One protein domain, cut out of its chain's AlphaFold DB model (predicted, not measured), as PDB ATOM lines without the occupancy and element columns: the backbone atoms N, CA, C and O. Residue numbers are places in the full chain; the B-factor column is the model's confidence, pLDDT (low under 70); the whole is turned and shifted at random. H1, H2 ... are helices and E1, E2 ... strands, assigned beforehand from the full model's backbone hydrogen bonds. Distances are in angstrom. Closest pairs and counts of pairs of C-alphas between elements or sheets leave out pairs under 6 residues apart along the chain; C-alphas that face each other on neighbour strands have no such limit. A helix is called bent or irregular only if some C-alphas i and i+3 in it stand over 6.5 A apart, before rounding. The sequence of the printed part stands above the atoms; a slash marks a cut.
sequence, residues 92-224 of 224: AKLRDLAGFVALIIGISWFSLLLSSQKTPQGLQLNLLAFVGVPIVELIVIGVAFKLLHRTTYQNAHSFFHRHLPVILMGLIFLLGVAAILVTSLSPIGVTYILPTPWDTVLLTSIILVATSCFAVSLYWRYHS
ATOM      1  N   ALA A  92     138.718 219.782 184.497       68.81
ATOM      2  CA  ALA A  92     140.073 220.224 184.152       68.81
ATOM      3  C   ALA A  92     141.076 219.769 185.223       68.81
ATOM      4  O   ALA A  92     142.105 219.190 184.895       68.81
ATOM      5  N   LYS A  93     140.675 219.906 186.497       69.19
ATOM      6  CA  LYS A  93     141.334 219.318 187.677       69.19
ATOM      7  C   LYS A  93     141.709 217.856 187.458       69.19
ATOM      8  O   LYS A  93     142.875 217.491 187.545       69.19
ATOM      9  N   LEU A  94     140.713 217.024 187.161       72.12
ATOM     10  CA  LEU A  94     140.924 215.592 186.975       72.12
ATOM     11  C   LEU A  94     141.777 215.275 185.750       72.12
ATOM     12  O   LEU A  94     142.580 214.358 185.825       72.12
ATOM     13  N   ARG A  95     141.631 216.012 184.642       74.69
ATOM     14  CA  ARG A  95     142.435 215.783 183.433       74.69
ATOM     15  C   ARG A  95     143.923 215.983 183.703       74.69
ATOM     16  O   ARG A  95     144.728 215.145 183.305       74.69
ATOM     17  N   ASP A  96     144.271 217.067 184.383       71.88
ATOM     18  CA  ASP A  96     145.669 217.410 184.632       71.88
ATOM     19  C   ASP A  96     146.274 216.483 185.717       71.88
ATOM     20  O   ASP A  96     147.426 216.065 185.608       71.88
ATOM     21  N   LEU A  97     145.468 216.035 186.693       79.62
ATOM     22  CA  LEU A  97     145.843 214.991 187.663       79.62
ATOM     23  C   LEU A  97     145.939 213.584 187.055       79.62
ATOM     24  O   LEU A  97     146.742 212.776 187.520       79.62
ATOM     25  N   ALA A  98     145.143 213.272 186.030       82.94
ATOM     26  CA  ALA A  98     145.059 211.927 185.463       82.94
ATOM     27  C   ALA A  98     146.401 211.459 184.897       82.94
ATOM     28  O   ALA A  98     146.750 210.298 185.078       82.94
ATOM     29  N   GLY A  99     147.173 212.352 184.269       84.56
ATOM     30  CA  GLY A  99     148.508 212.017 183.769       84.56
ATOM     31  C   GLY A  99     149.468 211.617 184.891       84.56
ATOM     32  O   GLY A  99     150.160 210.608 184.783       84.56
ATOM     33  N   PHE A 100     149.461 212.361 185.999       82.12
ATOM     34  CA  PHE A 100     150.292 212.063 187.165       82.12
ATOM     35  C   PHE A 100     149.871 210.760 187.858       82.12
ATOM     36  O   PHE A 100     150.713 209.921 188.171       82.12
ATOM     37  N   VAL A 101     148.564 210.547 188.035       89.06
ATOM     38  CA  VAL A 101     148.018 209.307 188.607       89.06
ATOM     39  C   VAL A 101     148.328 208.104 187.713       89.06
ATOM     40  O   VAL A 101     148.769 207.072 188.212       89.06
ATOM     41  N   ALA A 102     148.159 208.238 186.395       89.19
ATOM     42  CA  ALA A 102     148.484 207.186 185.434       89.19
ATOM     43  C   ALA A 102     149.982 206.859 185.425       89.19
ATOM     44  O   ALA A 102     150.344 205.689 185.327       89.19
ATOM     45  N   LEU A 103     150.848 207.868 185.567       87.44
ATOM     46  CA  LEU A 103     152.291 207.671 185.682       87.44
ATOM     47  C   LEU A 103     152.644 206.863 186.935       87.44
ATOM     48  O   LEU A 103     153.399 205.900 186.830       87.44
ATOM     49  N   ILE A 104     152.072 207.213 188.092       88.00
ATOM     50  CA  ILE A 104     152.284 206.469 189.341       88.00
ATOM     51  C   ILE A 104     151.852 205.015 189.157       88.00
ATOM     52  O   ILE A 104     152.686 204.131 189.300       88.00
ATOM     53  N   ILE A 105     150.604 204.780 188.732       91.88
ATOM     54  CA  ILE A 105     150.070 203.426 188.504       91.88
ATOM     55  C   ILE A 105     150.949 202.639 187.522       91.88
ATOM     56  O   ILE A 105     151.240 201.466 187.753       91.88
ATOM     57  N   GLY A 106     151.396 203.278 186.438       89.50
ATOM     58  CA  GLY A 106     152.267 202.657 185.443       89.50
ATOM     59  C   GLY A 106     153.611 202.219 186.025       89.50
ATOM     60  O   GLY A 106     154.060 201.106 185.749       89.50
ATOM     61  N   ILE A 107     154.229 203.053 186.869       87.50
ATOM     62  CA  ILE A 107     155.475 202.717 187.573       87.50
ATOM     63  C   ILE A 107     155.241 201.560 188.552       87.50
ATOM     64  O   ILE A 107     156.035 200.614 188.559       87.50
ATOM     65  N   SER A 108     154.148 201.579 189.323       88.50
ATOM     66  CA  SER A 108     153.824 200.499 190.262       88.50
ATOM     67  C   SER A 108     153.643 199.173 189.526       88.50
ATOM     68  O   SER A 108     154.229 198.161 189.903       88.50
ATOM     69  N   TRP A 109     152.863 199.161 188.441       89.25
ATOM     70  CA  TRP A 109     152.621 197.956 187.645       89.25
ATOM     71  C   TRP A 109     153.896 197.421 187.012       89.25
ATOM     72  O   TRP A 109     154.125 196.214 187.029       89.25
ATOM     73  N   PHE A 110     154.751 198.304 186.499       85.81
ATOM     74  CA  PHE A 110     156.048 197.907 185.972       85.81
ATOM     75  C   PHE A 110     156.930 197.267 187.057       85.81
ATOM     76  O   PHE A 110     157.497 196.198 186.835       85.81
ATOM     77  N   SER A 111     156.989 197.856 188.254       83.44
ATOM     78  CA  SER A 111     157.726 197.293 189.396       83.44
ATOM     79  C   SER A 111     157.173 195.932 189.846       83.44
ATOM     80  O   SER A 111     157.929 194.987 190.094       83.44
ATOM     81  N   LEU A 112     155.846 195.785 189.882       86.00
ATOM     82  CA  LEU A 112     155.177 194.524 190.210       86.00
ATOM     83  C   LEU A 112     155.436 193.437 189.166       86.00
ATOM     84  O   LEU A 112     155.674 192.287 189.528       86.00
ATOM     85  N   LEU A 113     155.449 193.786 187.878       86.12
ATOM     86  CA  LEU A 113     155.802 192.849 186.809       86.12
ATOM     87  C   LEU A 113     157.245 192.352 186.946       86.12
ATOM     88  O   LEU A 113     157.486 191.157 186.799       86.12
ATOM     89  N   LEU A 114     158.192 193.239 187.267       81.62
ATOM     90  CA  LEU A 114     159.597 192.865 187.463       81.62
ATOM     91  C   LEU A 114     159.832 192.017 188.719       81.62
ATOM     92  O   LEU A 114     160.736 191.187 188.730       81.62
ATOM     93  N   SER A 115     159.036 192.223 189.771       79.69
ATOM     94  CA  SER A 115     159.129 191.446 191.016       79.69
ATOM     95  C   SER A 115     158.306 190.154 191.006       79.69
ATOM     96  O   SER A 115     158.424 189.349 191.930       79.69
ATOM     97  N   SER A 116     157.491 189.929 189.971       83.94
ATOM     98  CA  SER A 116     156.661 188.728 189.841       83.94
ATOM     99  C   SER A 116     157.517 187.472 189.655       83.94
ATOM    100  O   SER A 116     158.492 187.453 188.902       83.94
ATOM    101  N   GLN A 117     157.140 186.390 190.336       82.50
ATOM    102  CA  GLN A 117     157.909 185.147 190.324       82.50
ATOM    103  C   GLN A 117     157.686 184.370 189.026       82.50
ATOM    104  O   GLN A 117     156.550 184.143 188.602       82.50
ATOM    105  N   LYS A 118     158.779 183.914 188.406       82.25
ATOM    106  CA  LYS A 118     158.718 183.049 187.227       82.25
ATOM    107  C   LYS A 118     158.670 181.585 187.649       82.25
ATOM    108  O   LYS A 118     159.574 181.096 188.321       82.25
ATOM    109  N   THR A 119     157.629 180.883 187.221       84.00
ATOM    110  CA  THR A 119     157.442 179.444 187.438       84.00
ATOM    111  C   THR A 119     157.604 178.691 186.111       84.00
ATOM    112  O   THR A 119     157.518 179.310 185.047       84.00
ATOM    113  N   PRO A 120     157.781 177.355 186.120       83.12
ATOM    114  CA  PRO A 120     157.799 176.561 184.886       83.12
ATOM    115  C   PRO A 120     156.520 176.698 184.044       83.12
ATOM    116  O   PRO A 120     156.551 176.502 182.833       83.12
ATOM    117  N   GLN A 121     155.398 177.038 184.683       83.38
ATOM    118  CA  GLN A 121     154.087 177.177 184.047       83.38
ATOM    119  C   GLN A 121     153.842 178.594 183.504       83.38
ATOM    120  O   GLN A 121     152.890 178.795 182.754       83.38
ATOM    121  N   GLY A 122     154.684 179.571 183.860       86.50
ATOM    122  CA  GLY A 122     154.495 180.972 183.490       86.50
ATOM    123  C   GLY A 122     154.834 181.964 184.597       86.50
ATOM    124  O   GLY A 122     155.401 181.610 185.635       86.50
ATOM    125  N   LEU A 123     154.477 183.228 184.375       87.81
ATOM    126  CA  LEU A 123     154.709 184.317 185.323       87.81
ATOM    127  C   LEU A 123     153.552 184.407 186.323       87.81
ATOM    128  O   LEU A 123     152.397 184.562 185.931       87.81
ATOM    129  N   GLN A 124     153.859 184.320 187.613       88.50
ATOM    130  CA  GLN A 124     152.866 184.384 188.679       88.50
ATOM    131  C   GLN A 124     152.592 185.840 189.068       88.50
ATOM    132  O   GLN A 124     153.430 186.504 189.677       88.50
ATOM    133  N   LEU A 125     151.395 186.317 188.741       87.75
ATOM    134  CA  LEU A 125     150.926 187.671 189.009       87.75
ATOM    135  C   LEU A 125     150.036 187.691 190.252       87.75
ATOM    136  O   LEU A 125     149.072 186.929 190.349       87.75
ATOM    137  N   ASN A 126     150.319 188.593 191.189       87.75
ATOM    138  CA  ASN A 126     149.449 188.844 192.335       87.75
ATOM    139  C   ASN A 126     148.425 189.933 191.984       87.75
ATOM    140  O   ASN A 126     148.733 191.122 192.066       87.75
ATOM    141  N   LEU A 127     147.204 189.542 191.609       86.38
ATOM    142  CA  LEU A 127     146.180 190.483 191.134       86.38
ATOM    143  C   LEU A 127     145.798 191.526 192.193       86.38
ATOM    144  O   LEU A 127     145.547 192.682 191.852       86.38
ATOM    145  N   LEU A 128     145.798 191.145 193.475       85.62
ATOM    146  CA  LEU A 128     145.545 192.097 194.556       85.62
ATOM    147  C   LEU A 128     146.664 193.128 194.667       85.62
ATOM    148  O   LEU A 128     146.372 194.291 194.924       85.62
ATOM    149  N   ALA A 129     147.921 192.743 194.436       85.81
ATOM    150  CA  ALA A 129     149.035 193.687 194.456       85.81
ATOM    151  C   ALA A 129     148.914 194.728 193.330       85.81
ATOM    152  O   ALA A 129     149.100 195.916 193.586       85.81
ATOM    153  N   PHE A 130     148.498 194.319 192.122       87.81
ATOM    154  CA  PHE A 130     148.287 195.235 190.988       87.81
ATOM    155  C   PHE A 130     147.209 196.299 191.239       87.81
ATOM    156  O   PHE A 130     147.235 197.349 190.602       87.81
ATOM    157  N   VAL A 131     146.283 196.071 192.172       88.69
ATOM    158  CA  VAL A 131     145.266 197.065 192.555       88.69
ATOM    159  C   VAL A 131     145.651 197.784 193.849       88.69
ATOM    160  O   VAL A 131     145.589 199.008 193.926       88.69
ATOM    161  N   GLY A 132     146.065 197.037 194.867       86.31
ATOM    162  CA  GLY A 132     146.316 197.548 196.210       86.31
ATOM    163  C   GLY A 132     147.556 198.428 196.307       86.31
ATOM    164  O   GLY A 132     147.496 199.476 196.946       86.31
ATOM    165  N   VAL A 133     148.660 198.050 195.653       86.19
ATOM    166  CA  VAL A 133     149.920 198.804 195.742       86.19
ATOM    167  C   VAL A 133     149.778 200.223 195.177       86.19
ATOM    168  O   VAL A 133     150.057 201.158 195.929       86.19
ATOM    169  N   PRO A 134     149.253 200.440 193.951       89.88
ATOM    170  CA  PRO A 134     149.047 201.800 193.451       89.88
ATOM    171  C   PRO A 134     148.126 202.642 194.345       89.88
ATOM    172  O   PRO A 134     148.351 203.837 194.518       89.88
ATOM    173  N   ILE A 135     147.094 202.036 194.947       89.69
ATOM    174  CA  ILE A 135     146.190 202.742 195.868       89.69
ATOM    175  C   ILE A 135     146.950 203.214 197.111       89.69
ATOM    176  O   ILE A 135     146.825 204.377 197.500       89.69
ATOM    177  N   VAL A 136     147.748 202.336 197.724       86.31
ATOM    178  CA  VAL A 136     148.557 202.682 198.901       86.31
ATOM    179  C   VAL A 136     149.561 203.780 198.556       86.31
ATOM    180  O   VAL A 136     149.663 204.753 199.301       86.31
ATOM    181  N   GLU A 137     150.246 203.683 197.418       86.69
ATOM    182  CA  GLU A 137     151.193 204.704 196.957       86.69
ATOM    183  C   GLU A 137     150.523 206.068 196.765       86.69
ATOM    184  O   GLU A 137     151.021 207.078 197.266       86.69
ATOM    185  N   LEU A 138     149.354 206.115 196.118       89.81
ATOM    186  CA  LEU A 138     148.594 207.354 195.940       89.81
ATOM    187  C   LEU A 138     148.161 207.963 197.281       89.81
ATOM    188  O   LEU A 138     148.241 209.182 197.452       89.81
ATOM    189  N   ILE A 139     147.744 207.138 198.247       87.25
ATOM    190  CA  ILE A 139     147.398 207.595 199.603       87.25
ATOM    191  C   ILE A 139     148.634 208.164 200.303       87.25
ATOM    192  O   ILE A 139     148.567 209.265 200.849       87.25
ATOM    193  N   VAL A 140     149.761 207.450 200.267       84.69
ATOM    194  CA  VAL A 140     151.034 207.882 200.864       84.69
ATOM    195  C   VAL A 140     151.466 209.228 200.290       84.69
ATOM    196  O   VAL A 140     151.760 210.153 201.048       84.69
ATOM    197  N   ILE A 141     151.438 209.365 198.965       84.75
ATOM    198  CA  ILE A 141     151.787 210.604 198.267       84.75
ATOM    199  C   ILE A 141     150.825 211.730 198.669       84.75
ATOM    200  O   ILE A 141     151.272 212.809 199.055       84.75
ATOM    201  N   GLY A 142     149.512 211.485 198.658       84.62
ATOM    202  CA  GLY A 142     148.510 212.481 199.050       84.62
ATOM    203  C   GLY A 142     148.665 212.956 200.499       84.62
ATOM    204  O   GLY A 142     148.581 214.154 200.780       84.62
ATOM    205  N   VAL A 143     148.950 212.035 201.424       83.06
ATOM    206  CA  VAL A 143     149.226 212.355 202.832       83.06
ATOM    207  C   VAL A 143     150.530 213.141 202.969       83.06
ATOM    208  O   VAL A 143     150.553 214.128 203.707       83.06
ATOM    209  N   ALA A 144     151.581 212.770 202.236       81.88
ATOM    210  CA  ALA A 144     152.849 213.496 202.226       81.88
ATOM    211  C   ALA A 144     152.667 214.941 201.739       81.88
ATOM    212  O   ALA A 144     153.088 215.868 202.428       81.88
ATOM    213  N   PHE A 145     151.960 215.160 200.625       79.25
ATOM    214  CA  PHE A 145     151.638 216.508 200.140       79.25
ATOM    215  C   PHE A 145     150.839 217.317 201.167       79.25
ATOM    216  O   PHE A 145     151.148 218.484 201.414       79.25
ATOM    217  N   LYS A 146     149.842 216.701 201.812       77.38
ATOM    218  CA  LYS A 146     149.037 217.359 202.851       77.38
ATOM    219  C   LYS A 146     149.870 217.745 204.078       77.38
ATOM    220  O   LYS A 146     149.668 218.825 204.635       77.38
ATOM    221  N   LEU A 147     150.790 216.878 204.502       76.12
ATOM    222  CA  LEU A 147     151.726 217.149 205.596       76.12
ATOM    223  C   LEU A 147     152.671 218.293 205.233       76.12
ATOM    224  O   LEU A 147     152.734 219.261 205.982       76.12
ATOM    225  N   LEU A 148     153.322 218.220 204.067       72.44
ATOM    226  CA  LEU A 148     154.230 219.259 203.573       72.44
ATOM    227  C   LEU A 148     153.544 220.627 203.502       72.44
ATOM    228  O   LEU A 148     154.101 221.618 203.968       72.44
ATOM    229  N   HIS A 149     152.315 220.678 202.980       69.62
ATOM    230  CA  HIS A 149     151.529 221.908 202.947       69.62
ATOM    231  C   HIS A 149     151.320 222.466 204.361       69.62
ATOM    232  O   HIS A 149     151.617 223.624 204.628       69.62
ATOM    233  N   ARG A 150     150.884 221.638 205.316       69.44
ATOM    234  CA  ARG A 150     150.613 222.100 206.685       69.44
ATOM    235  C   ARG A 150     151.859 222.633 207.401       69.44
ATOM    236  O   ARG A 150     151.736 223.498 208.263       69.44
ATOM    237  N   THR A 151     153.040 222.118 207.082       66.25
ATOM    238  CA  THR A 151     154.262 222.363 207.865       66.25
ATOM    239  C   THR A 151     155.084 223.526 207.353       66.25
ATOM    240  O   THR A 151     155.788 224.158 208.131       66.25
ATOM    241  N   THR A 152     154.979 223.831 206.061       62.72
ATOM    242  CA  THR A 152     155.616 225.012 205.469       62.72
ATOM    243  C   THR A 152     154.925 226.305 205.914       62.72
ATOM    244  O   THR A 152     155.567 227.346 205.968       62.72
ATOM    245  N   TYR A 153     153.645 226.234 206.297       55.28
ATOM    246  CA  TYR A 153     152.825 227.419 206.582       55.28
ATOM    247  C   TYR A 153     152.520 227.667 208.059       55.28
ATOM    248  O   TYR A 153     152.063 228.745 208.426       55.28
ATOM    249  N   GLN A 154     152.797 226.709 208.944       56.72
ATOM    250  CA  GLN A 154     152.692 226.954 210.379       56.72
ATOM    251  C   GLN A 154     154.033 227.484 210.896       56.72
ATOM    252  O   GLN A 154     154.999 226.731 210.994       56.72
ATOM    253  N   ASN A 155     154.074 228.773 211.259       50.69
ATOM    254  CA  ASN A 155     155.151 229.395 212.040       50.69
ATOM    255  C   ASN A 155     155.221 228.746 213.435       50.69
ATOM    256  O   ASN A 155     154.781 229.301 214.440       50.69
ATOM    257  N   ALA A 156     155.729 227.519 213.501       54.69
ATOM    258  CA  ALA A 156     155.889 226.788 214.741       54.69
ATOM    259  C   ALA A 156     157.302 227.030 215.280       54.69
ATOM    260  O   ALA A 156     158.291 226.528 214.752       54.69
ATOM    261  N   HIS A 157     157.392 227.799 216.364       52.16
ATOM    262  CA  HIS A 157     158.661 228.209 216.972       52.16
ATOM    263  C   HIS A 157     159.411 227.062 217.689       52.16
ATOM    264  O   HIS A 157     160.545 227.242 218.130       52.16
ATOM    265  N   SER A 158     158.785 225.884 217.814       58.66
ATOM    266  CA  SER A 158     159.320 224.721 218.531       58.66
ATOM    267  C   SER A 158     159.914 223.682 217.579       58.66
ATOM    268  O   SER A 158     159.262 223.237 216.631       58.66
ATOM    269  N   PHE A 159     161.133 223.232 217.895       59.31
ATOM    270  CA  PHE A 159     161.870 222.164 217.207       59.31
ATOM    271  C   PHE A 159     160.995 220.928 216.930       59.31
ATOM    272  O   PHE A 159     161.023 220.371 215.833       59.31
ATOM    273  N   PHE A 160     160.149 220.538 217.887       60.97
ATOM    274  CA  PHE A 160     159.304 219.352 217.766       60.97
ATOM    275  C   PHE A 160     158.284 219.467 216.624       60.97
ATOM    276  O   PHE A 160     158.140 218.542 215.830       60.97
ATOM    277  N   HIS A 161     157.637 220.623 216.468       65.06
ATOM    278  CA  HIS A 161     156.655 220.845 215.402       65.06
ATOM    279  C   HIS A 161     157.290 220.947 214.009       65.06
ATOM    280  O   HIS A 161     156.625 220.651 213.018       65.06
ATOM    281  N   ARG A 162     158.582 221.297 213.929       66.19
ATOM    282  CA  ARG A 162     159.342 221.347 212.673       66.19
ATOM    283  C   ARG A 162     159.812 219.965 212.203       66.19
ATOM    284  O   ARG A 162     159.760 219.688 211.009       66.19
ATOM    285  N   HIS A 163     160.261 219.096 213.114       71.81
ATOM    286  CA  HIS A 163     160.850 217.794 212.755       71.81
ATOM    287  C   HIS A 163     159.861 216.622 212.759       71.81
ATOM    288  O   HIS A 163     160.017 215.704 211.954       71.81
ATOM    289  N   LEU A 164     158.822 216.661 213.600       78.31
ATOM    290  CA  LEU A 164     157.773 215.639 213.646       78.31
ATOM    291  C   LEU A 164     157.170 215.287 212.270       78.31
ATOM    292  O   LEU A 164     157.084 214.099 211.970       78.31
ATOM    293  N   PRO A 165     156.781 216.242 211.402       75.19
ATOM    294  CA  PRO A 165     156.218 215.907 210.093       75.19
ATOM    295  C   PRO A 165     157.214 215.232 209.146       75.19
ATOM    296  O   PRO A 165     156.821 214.350 208.389       75.19
ATOM    297  N   VAL A 166     158.496 215.606 209.205       75.69
ATOM    298  CA  VAL A 166     159.557 214.984 208.399       75.69
ATOM    299  C   VAL A 166     159.772 213.537 208.843       75.69
ATOM    300  O   VAL A 166     159.868 212.639 208.009       75.69
ATOM    301  N   ILE A 167     159.772 213.293 210.157       81.81
ATOM    302  CA  ILE A 167     159.849 211.943 210.731       81.81
ATOM    303  C   ILE A 167     158.620 211.121 210.321       81.81
ATOM    304  O   ILE A 167     158.764 209.979 209.889       81.81
ATOM    305  N   LEU A 168     157.419 211.705 210.399       80.62
ATOM    306  CA  LEU A 168     156.178 211.043 209.993       80.62
ATOM    307  C   LEU A 168     156.200 210.680 208.502       80.62
ATOM    308  O   LEU A 168     155.801 209.582 208.133       80.62
ATOM    309  N   MET A 169     156.709 211.574 207.651       79.00
ATOM    310  CA  MET A 169     156.867 211.333 206.218       79.00
ATOM    311  C   MET A 169     157.859 210.197 205.943       79.00
ATOM    312  O   MET A 169     157.559 209.312 205.143       79.00
ATOM    313  N   GLY A 170     158.994 210.167 206.650       81.75
ATOM    314  CA  GLY A 170     159.954 209.063 206.578       81.75
ATOM    315  C   GLY A 170     159.357 207.723 207.020       81.75
ATOM    316  O   GLY A 170     159.571 206.710 206.358       81.75
ATOM    317  N   LEU A 171     158.549 207.719 208.086       83.50
ATOM    318  CA  LEU A 171     157.845 206.529 208.574       83.50
ATOM    319  C   LEU A 171     156.816 206.017 207.554       83.50
ATOM    320  O   LEU A 171     156.785 204.827 207.258       83.50
ATOM    321  N   ILE A 172     155.994 206.910 206.998       81.25
ATOM    322  CA  ILE A 172     154.987 206.565 205.983       81.25
ATOM    323  C   ILE A 172     155.671 206.011 204.726       81.25
ATOM    324  O   ILE A 172     155.207 205.018 204.168       81.25
ATOM    325  N   PHE A 173     156.789 206.607 204.306       80.81
ATOM    326  CA  PHE A 173     157.577 206.107 203.182       80.81
ATOM    327  C   PHE A 173     158.124 204.699 203.452       80.81
ATOM    328  O   PHE A 173     157.951 203.806 202.625       80.81
ATOM    329  N   LEU A 174     158.709 204.470 204.632       83.38
ATOM    330  CA  LEU A 174     159.181 203.149 205.059       83.38
ATOM    331  C   LEU A 174     158.057 202.109 205.079       83.38
ATOM    332  O   LEU A 174     158.260 200.992 204.610       83.38
ATOM    333  N   LEU A 175     156.873 202.474 205.574       81.00
ATOM    334  CA  LEU A 175     155.700 201.598 205.573       81.00
ATOM    335  C   LEU A 175     155.225 201.276 204.152       81.00
ATOM    336  O   LEU A 175     154.877 200.128 203.884       81.00
ATOM    337  N   GLY A 176     155.256 202.249 203.237       78.06
ATOM    338  CA  GLY A 176     154.952 202.029 201.821       78.06
ATOM    339  C   GLY A 176     155.924 201.041 201.172       78.06
ATOM    340  O   GLY A 176     155.496 200.055 200.578       78.06
ATOM    341  N   VAL A 177     157.232 201.243 201.364       79.56
ATOM    342  CA  VAL A 177     158.272 200.328 200.861       79.56
ATOM    343  C   VAL A 177     158.133 198.933 201.475       79.56
ATOM    344  O   VAL A 177     158.223 197.934 200.763       79.56
ATOM    345  N   ALA A 178     157.871 198.846 202.781       78.50
ATOM    346  CA  ALA A 178     157.651 197.575 203.462       78.50
ATOM    347  C   ALA A 178     156.417 196.839 202.918       78.50
ATOM    348  O   ALA A 178     156.490 195.635 202.683       78.50
ATOM    349  N   ALA A 179     155.311 197.543 202.660       73.25
ATOM    350  CA  ALA A 179     154.111 196.956 202.066       73.25
ATOM    351  C   ALA A 179     154.393 196.380 200.667       73.25
ATOM    352  O   ALA A 179     153.997 195.249 200.387       73.25
ATOM    353  N   ILE A 180     155.141 197.109 199.830       72.62
ATOM    354  CA  ILE A 180     155.567 196.637 198.504       72.62
ATOM    355  C   ILE A 180     156.411 195.364 198.641       72.62
ATOM    356  O   ILE A 180     156.076 194.337 198.052       72.62
ATOM    357  N   LEU A 181     157.450 195.390 199.485       74.81
ATOM    358  CA  LEU A 181     158.327 194.238 199.717       74.81
ATOM    359  C   LEU A 181     157.558 193.008 200.213       74.81
ATOM    360  O   LEU A 181     157.790 191.907 199.721       74.81
ATOM    361  N   VAL A 182     156.615 193.183 201.141       73.12
ATOM    362  CA  VAL A 182     155.767 192.092 201.647       73.12
ATOM    363  C   VAL A 182     154.927 191.480 200.521       73.12
ATOM    364  O   VAL A 182     154.855 190.255 200.419       73.12
ATOM    365  N   THR A 183     154.345 192.300 199.638       67.69
ATOM    366  CA  THR A 183     153.568 191.794 198.491       67.69
ATOM    367  C   THR A 183     154.418 191.116 197.414       67.69
ATOM    368  O   THR A 183     153.917 190.226 196.729       67.69
ATOM    369  N   SER A 184     155.693 191.495 197.275       67.12
ATOM    370  CA  SER A 184     156.632 190.868 196.335       67.12
ATOM    371  C   SER A 184     157.232 189.564 196.871       67.12
ATOM    372  O   SER A 184     157.492 188.639 196.105       67.12
ATOM    373  N   LEU A 185     157.461 189.471 198.183       68.19
ATOM    374  CA  LEU A 185     158.076 188.300 198.817       68.19
ATOM    375  C   LEU A 185     157.065 187.199 199.152       68.19
ATOM    376  O   LEU A 185     157.457 186.048 199.339       68.19
ATOM    377  N   SER A 186     155.776 187.523 199.260       65.88
ATOM    378  CA  SER A 186     154.729 186.561 199.605       65.88
ATOM    379  C   SER A 186     153.491 186.743 198.723       65.88
ATOM    380  O   SER A 186     152.963 187.853 198.634       65.88
ATOM    381  N   PRO A 187     152.973 185.668 198.096       65.75
ATOM    382  CA  PRO A 187     151.734 185.727 197.334       65.75
ATOM    383  C   PRO A 187     150.544 185.859 198.291       65.75
ATOM    384  O   PRO A 187     149.924 184.880 198.695       65.75
ATOM    385  N   ILE A 188     150.238 187.090 198.687       65.31
ATOM    386  CA  ILE A 188     149.052 187.407 199.479       65.31
ATOM    387  C   ILE A 188     147.876 187.577 198.512       65.31
ATOM    388  O   ILE A 188     147.862 188.527 197.732       65.31
ATOM    389  N   GLY A 189     146.884 186.683 198.579       69.94
ATOM    390  CA  GLY A 189     145.631 186.793 197.825       69.94
ATOM    391  C   GLY A 189     145.532 185.924 196.571       69.94
ATOM    392  O   GLY A 189     146.085 184.829 196.516       69.94
ATOM    393  N   VAL A 190     144.771 186.398 195.577       79.31
ATOM    394  CA  VAL A 190     144.520 185.668 194.324       79.31
ATOM    395  C   VAL A 190     145.711 185.822 193.386       79.31
ATOM    396  O   VAL A 190     146.026 186.927 192.931       79.31
ATOM    397  N   THR A 191     146.349 184.701 193.071       85.19
ATOM    398  CA  THR A 191     147.425 184.629 192.088       85.19
ATOM    399  C   THR A 191     146.890 184.136 190.750       85.19
ATOM    400  O   THR A 191     146.055 183.235 190.684       85.19
ATOM    401  N   TYR A 192     147.368 184.742 189.669       87.44
ATOM    402  CA  TYR A 192     147.089 184.320 188.305       87.44
ATOM    403  C   TYR A 192     148.401 183.969 187.613       87.44
ATOM    404  O   TYR A 192     149.355 184.743 187.662       87.44
ATOM    405  N   ILE A 193     148.454 182.807 186.971       88.44
ATOM    406  CA  ILE A 193     149.630 182.384 186.213       88.44
ATOM    407  C   ILE A 193     149.412 182.812 184.768       88.44
ATOM    408  O   ILE A 193     148.529 182.290 184.091       88.44
ATOM    409  N   LEU A 194     150.216 183.764 184.300       87.81
ATOM    410  CA  LEU A 194     150.290 184.113 182.889       87.81
ATOM    411  C   LEU A 194     151.078 183.011 182.164       87.81
ATOM    412  O   LEU A 194     152.288 182.920 182.392       87.81
ATOM    413  N   PRO A 195     150.438 182.175 181.324       89.81
ATOM    414  CA  PRO A 195     151.069 180.966 180.805       89.81
ATOM    415  C   PRO A 195     152.241 181.260 179.872       89.81
ATOM    416  O   PRO A 195     152.217 182.241 179.121       89.81
ATOM    417  N   THR A 196     153.221 180.358 179.838       86.94
ATOM    418  CA  THR A 196     154.225 180.350 178.767       86.94
ATOM    419  C   THR A 196     153.568 180.046 177.410       86.94
ATOM    420  O   THR A 196     152.685 179.189 177.340       86.94
ATOM    421  N   PRO A 197     153.937 180.736 176.307       88.50
ATOM    422  CA  PRO A 197     154.995 181.744 176.164       88.50
ATOM    423  C   PRO A 197     154.510 183.204 176.294       88.50
ATOM    424  O   PRO A 197     155.278 184.127 176.010       88.50
ATOM    425  N   TRP A 198     153.251 183.452 176.661       87.25
ATOM    426  CA  TRP A 198     152.692 184.811 176.699       87.25
ATOM    427  C   TRP A 198     153.435 185.731 177.673       87.25
ATOM    428  O   TRP A 198     153.618 186.912 177.383       87.25
ATOM    429  N   ASP A 199     153.935 185.178 178.778       85.25
ATOM    430  CA  ASP A 199     154.839 185.863 179.704       85.25
ATOM    431  C   ASP A 199     156.116 186.370 179.012       85.25
ATOM    432  O   ASP A 199     156.506 187.526 179.174       85.25
ATOM    433  N   THR A 200     156.752 185.529 178.195       83.12
ATOM    434  CA  THR A 200     157.991 185.864 177.486       83.12
ATOM    435  C   THR A 200     157.770 186.896 176.388       83.12
ATOM    436  O   THR A 200     158.586 187.805 176.240       83.12
ATOM    437  N   VAL A 201     156.650 186.820 175.666       89.19
ATOM    438  CA  VAL A 201     156.261 187.837 174.677       89.19
ATOM    439  C   VAL A 201     156.043 189.189 175.359       89.19
ATOM    440  O   VAL A 201     156.564 190.208 174.903       89.19
ATOM    441  N   LEU A 202     155.340 189.205 176.493       87.12
ATOM    442  CA  LEU A 202     155.098 190.429 177.253       87.12
ATOM    443  C   LEU A 202     156.414 191.051 177.739       87.12
ATOM    444  O   LEU A 202     156.677 192.219 177.454       87.12
ATOM    445  N   LEU A 203     157.280 190.272 178.391       85.06
ATOM    446  CA  LEU A 203     158.555 190.775 178.914       85.06
ATOM    447  C   LEU A 203     159.495 191.269 177.801       85.06
ATOM    448  O   LEU A 203     160.122 192.318 177.945       85.06
ATOM    449  N   THR A 204     159.569 190.558 176.673       85.69
ATOM    450  CA  THR A 204     160.414 190.968 175.537       85.69
ATOM    451  C   THR A 204     159.902 192.235 174.858       85.69
ATOM    452  O   THR A 204     160.707 193.100 174.512       85.69
ATOM    453  N   SER A 205     158.582 192.406 174.734       86.44
ATOM    454  CA  SER A 205     157.992 193.629 174.175       86.44
ATOM    455  C   SER A 205     158.333 194.873 175.004       86.44
ATOM    456  O   SER A 205     158.719 195.901 174.448       86.44
ATOM    457  N   ILE A 206     158.290 194.758 176.336       86.00
ATOM    458  CA  ILE A 206     158.628 195.843 177.265       86.00
ATOM    459  C   ILE A 206     160.094 196.261 177.103       86.00
ATOM    460  O   ILE A 206     160.396 197.452 177.023       86.00
ATOM    461  N   ILE A 207     161.008 195.290 177.003       86.12
ATOM    462  CA  ILE A 207     162.440 195.552 176.802       86.12
ATOM    463  C   ILE A 207     162.685 196.252 175.456       86.12
ATOM    464  O   ILE A 207     163.480 197.192 175.378       86.12
ATOM    465  N   LEU A 208     161.991 195.836 174.397       90.44
ATOM    466  CA  LEU A 208     162.139 196.418 173.061       90.44
ATOM    467  C   LEU A 208     161.663 197.878 173.015       90.44
ATOM    468  O   LEU A 208     162.334 198.737 172.438       90.44
ATOM    469  N   VAL A 209     160.546 198.183 173.681       88.75
ATOM    470  CA  VAL A 209     160.055 199.561 173.827       88.75
ATOM    471  C   VAL A 209     161.032 200.401 174.651       88.75
ATOM    472  O   VAL A 209     161.398 201.498 174.231       88.75
ATOM    473  N   ALA A 210     161.513 199.888 175.787       83.12
ATOM    474  CA  ALA A 210     162.445 200.611 176.655       83.12
ATOM    475  C   ALA A 210     163.769 200.941 175.942       83.12
ATOM    476  O   ALA A 210     164.251 202.073 176.016       83.12
ATOM    477  N   THR A 211     164.330 199.980 175.205       85.12
ATOM    478  CA  THR A 211     165.565 200.173 174.426       85.12
ATOM    479  C   THR A 211     165.374 201.147 173.266       85.12
ATOM    480  O   THR A 211     166.231 202.005 173.050       85.12
ATOM    481  N   SER A 212     164.230 201.097 172.577       87.75
ATOM    482  CA  SER A 212     163.889 202.062 171.524       87.75
ATOM    483  C   SER A 212     163.748 203.486 172.073       87.75
ATOM    484  O   SER A 212     164.335 204.419 171.524       87.75
ATOM    485  N   CYS A 213     163.048 203.667 173.198       85.50
ATOM    486  CA  CYS A 213     162.947 204.968 173.863       85.50
ATOM    487  C   CYS A 213     164.320 205.503 174.296       85.50
ATOM    488  O   CYS A 213     164.611 206.686 174.111       85.50
ATOM    489  N   PHE A 214     165.187 204.638 174.831       86.81
ATOM    490  CA  PHE A 214     166.537 205.025 175.234       86.81
ATOM    491  C   PHE A 214     167.386 205.475 174.036       86.81
ATOM    492  O   PHE A 214     168.003 206.540 174.090       86.81
ATOM    493  N   ALA A 215     167.353 204.730 172.928       87.88
ATOM    494  CA  ALA A 215     168.063 205.086 171.700       87.88
ATOM    495  C   ALA A 215     167.603 206.438 171.130       87.88
ATOM    496  O   ALA A 215     168.436 207.274 170.779       87.88
ATOM    497  N   VAL A 216     166.290 206.696 171.115       90.06
ATOM    498  CA  VAL A 216     165.738 208.000 170.713       90.06
ATOM    499  C   VAL A 216     166.232 209.109 171.647       90.06
ATOM    500  O   VAL A 216     166.664 210.157 171.174       90.06
ATOM    501  N   SER A 217     166.241 208.887 172.965       83.25
ATOM    502  CA  SER A 217     166.718 209.900 173.916       83.25
ATOM    503  C   SER A 217     168.203 210.250 173.731       83.25
ATOM    504  O   SER A 217     168.578 211.418 173.834       83.25
ATOM    505  N   LEU A 218     169.042 209.262 173.393       85.06
ATOM    506  CA  LEU A 218     170.451 209.474 173.055       85.06
ATOM    507  C   LEU A 218     170.618 210.232 171.737       85.06
ATOM    508  O   LEU A 218     171.435 211.146 171.667       85.06
ATOM    509  N   TYR A 219     169.824 209.884 170.720       88.94
ATOM    510  CA  TYR A 219     169.836 210.561 169.424       88.94
ATOM    511  C   TYR A 219     169.528 212.056 169.569       88.94
ATOM    512  O   TYR A 219     170.272 212.893 169.065       88.94
ATOM    513  N   TRP A 220     168.485 212.397 170.332       81.44
ATOM    514  CA  TRP A 220     168.143 213.792 170.610       81.44
ATOM    515  C   TRP A 220     169.246 214.516 171.380       81.44
ATOM    516  O   TRP A 220     169.610 215.619 171.003       81.44
ATOM    517  N   ARG A 221     169.838 213.882 172.400       77.56
ATOM    518  CA  ARG A 221     170.908 214.483 173.212       77.56
ATOM    519  C   ARG A 221     172.216 214.719 172.445       77.56
ATOM    520  O   ARG A 221     173.015 215.543 172.876       77.56
ATOM    521  N   TYR A 222     172.461 213.987 171.359       76.12
ATOM    522  CA  TYR A 222     173.657 214.146 170.524       76.12
ATOM    523  C   TYR A 222     173.459 215.152 169.372       76.12
ATOM    524  O   TYR A 222     174.437 215.626 168.798       76.12
ATOM    525  N   HIS A 223     172.210 215.485 169.030       71.31
ATOM    526  CA  HIS A 223     171.862 216.398 167.931       71.31
ATOM    527  C   HIS A 223     171.167 217.702 168.363       71.31
ATOM    528  O   HIS A 223     170.773 218.486 167.501       71.31
ATOM    529  N   SER A 224     171.041 217.951 169.669       56.59
ATOM    530  CA  SER A 224     170.626 219.228 170.273       56.59
ATOM    531  C   SER A 224     171.808 219.944 170.911       56.59
ATOM    532  O   SER A 224     171.930 221.170 170.723       56.59
TER     533      SER A 224
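This is residues 92 to 224 of the 224 residues of an uncharacterized protein of Levilactobacillus suantsaii (UniProt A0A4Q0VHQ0). Long helices fan out from a small three-stranded sheet at one end: H2 and H3 make a long helical hairpin, H1 packs slantwise on H2 with residues 101 to 112, and H4 leaves the sheet as a separate arm. Residues 92 to 100 of H1, the hairpin's turn at residues 155 to 160, and residues 207 to 224 stick out. The printed part has 133 residues, in the order H1, E1, E2, H2, H3, E3, H4; the sheet runs E1, E2, E3, all antiparallel, and the class is mostly helix. The whole is loose, with a radius of gyration of the C-alphas of 19.7 A and spans of 62 by 48 by 29 A.

Find C-alpha 92 at (140.073, 220.224, 184.152); from there H1 runs to residue 115, 35.2 A, with a kink of 27 degrees near residue 100. E1, residues 117 to 119, measures 6.4 A, and E2, residues 122 to 126, 12.9 A. Look next for C-alpha 127 at (146.180, 190.483, 191.134), where H2 begins; it runs 40.6 A to residue 153. H3, residues 159 to 185, runs 38.7 A and is only just irregular: C-alphas 162 and 165 are 6.8 A apart. E3, residues 191 to 195, measures 12.4 A. H4, residues 198 to 223, runs 38.0 A to C-alpha 223 at (171.862, 216.398, 167.931).

Begin with H1, whose residues 101 to 112 touch residues 129 to 138 of H2 at a steep tilt of 52 degrees, opposite ways; the closest C-alphas, of Ile 105 and Pro 134, are 5.3 A apart. H1 only grazes the sheet, with residues 112 to 115. In the hairpin E1 and E2, N 119 and O 122 are 2.8 A apart, within hydrogen-bond range. E2, the inner strand, is also antiparallel to E3, with N 125 and O 192 at 2.8 A. The helical hairpin H2 and H3 touches at a shallow tilt of 8 degrees, opposite ways, with the closest C-alphas, of Ala 144 and Met 169, 6.1 A apart. H4 only grazes the sheet, with residues 198 to 203, and is apart from H1, H2 and H3. In H4 every O i to N i+4 pair is within hydrogen-bond range; H1 has 18 of 20, H2 20 of 23 and H3 21 of 23.

Look at His 157 and Pro 197 for the two C-alphas farthest apart, 61.9 A. The printed part has no cut, ends at the chain's last residue, Ser 224, and has tight links throughout. In this predicted model the mean pLDDT of the printed part is 79.9; values under 70 fall at residues 92 to 93, 149 to 162, 183 to 189 and 224.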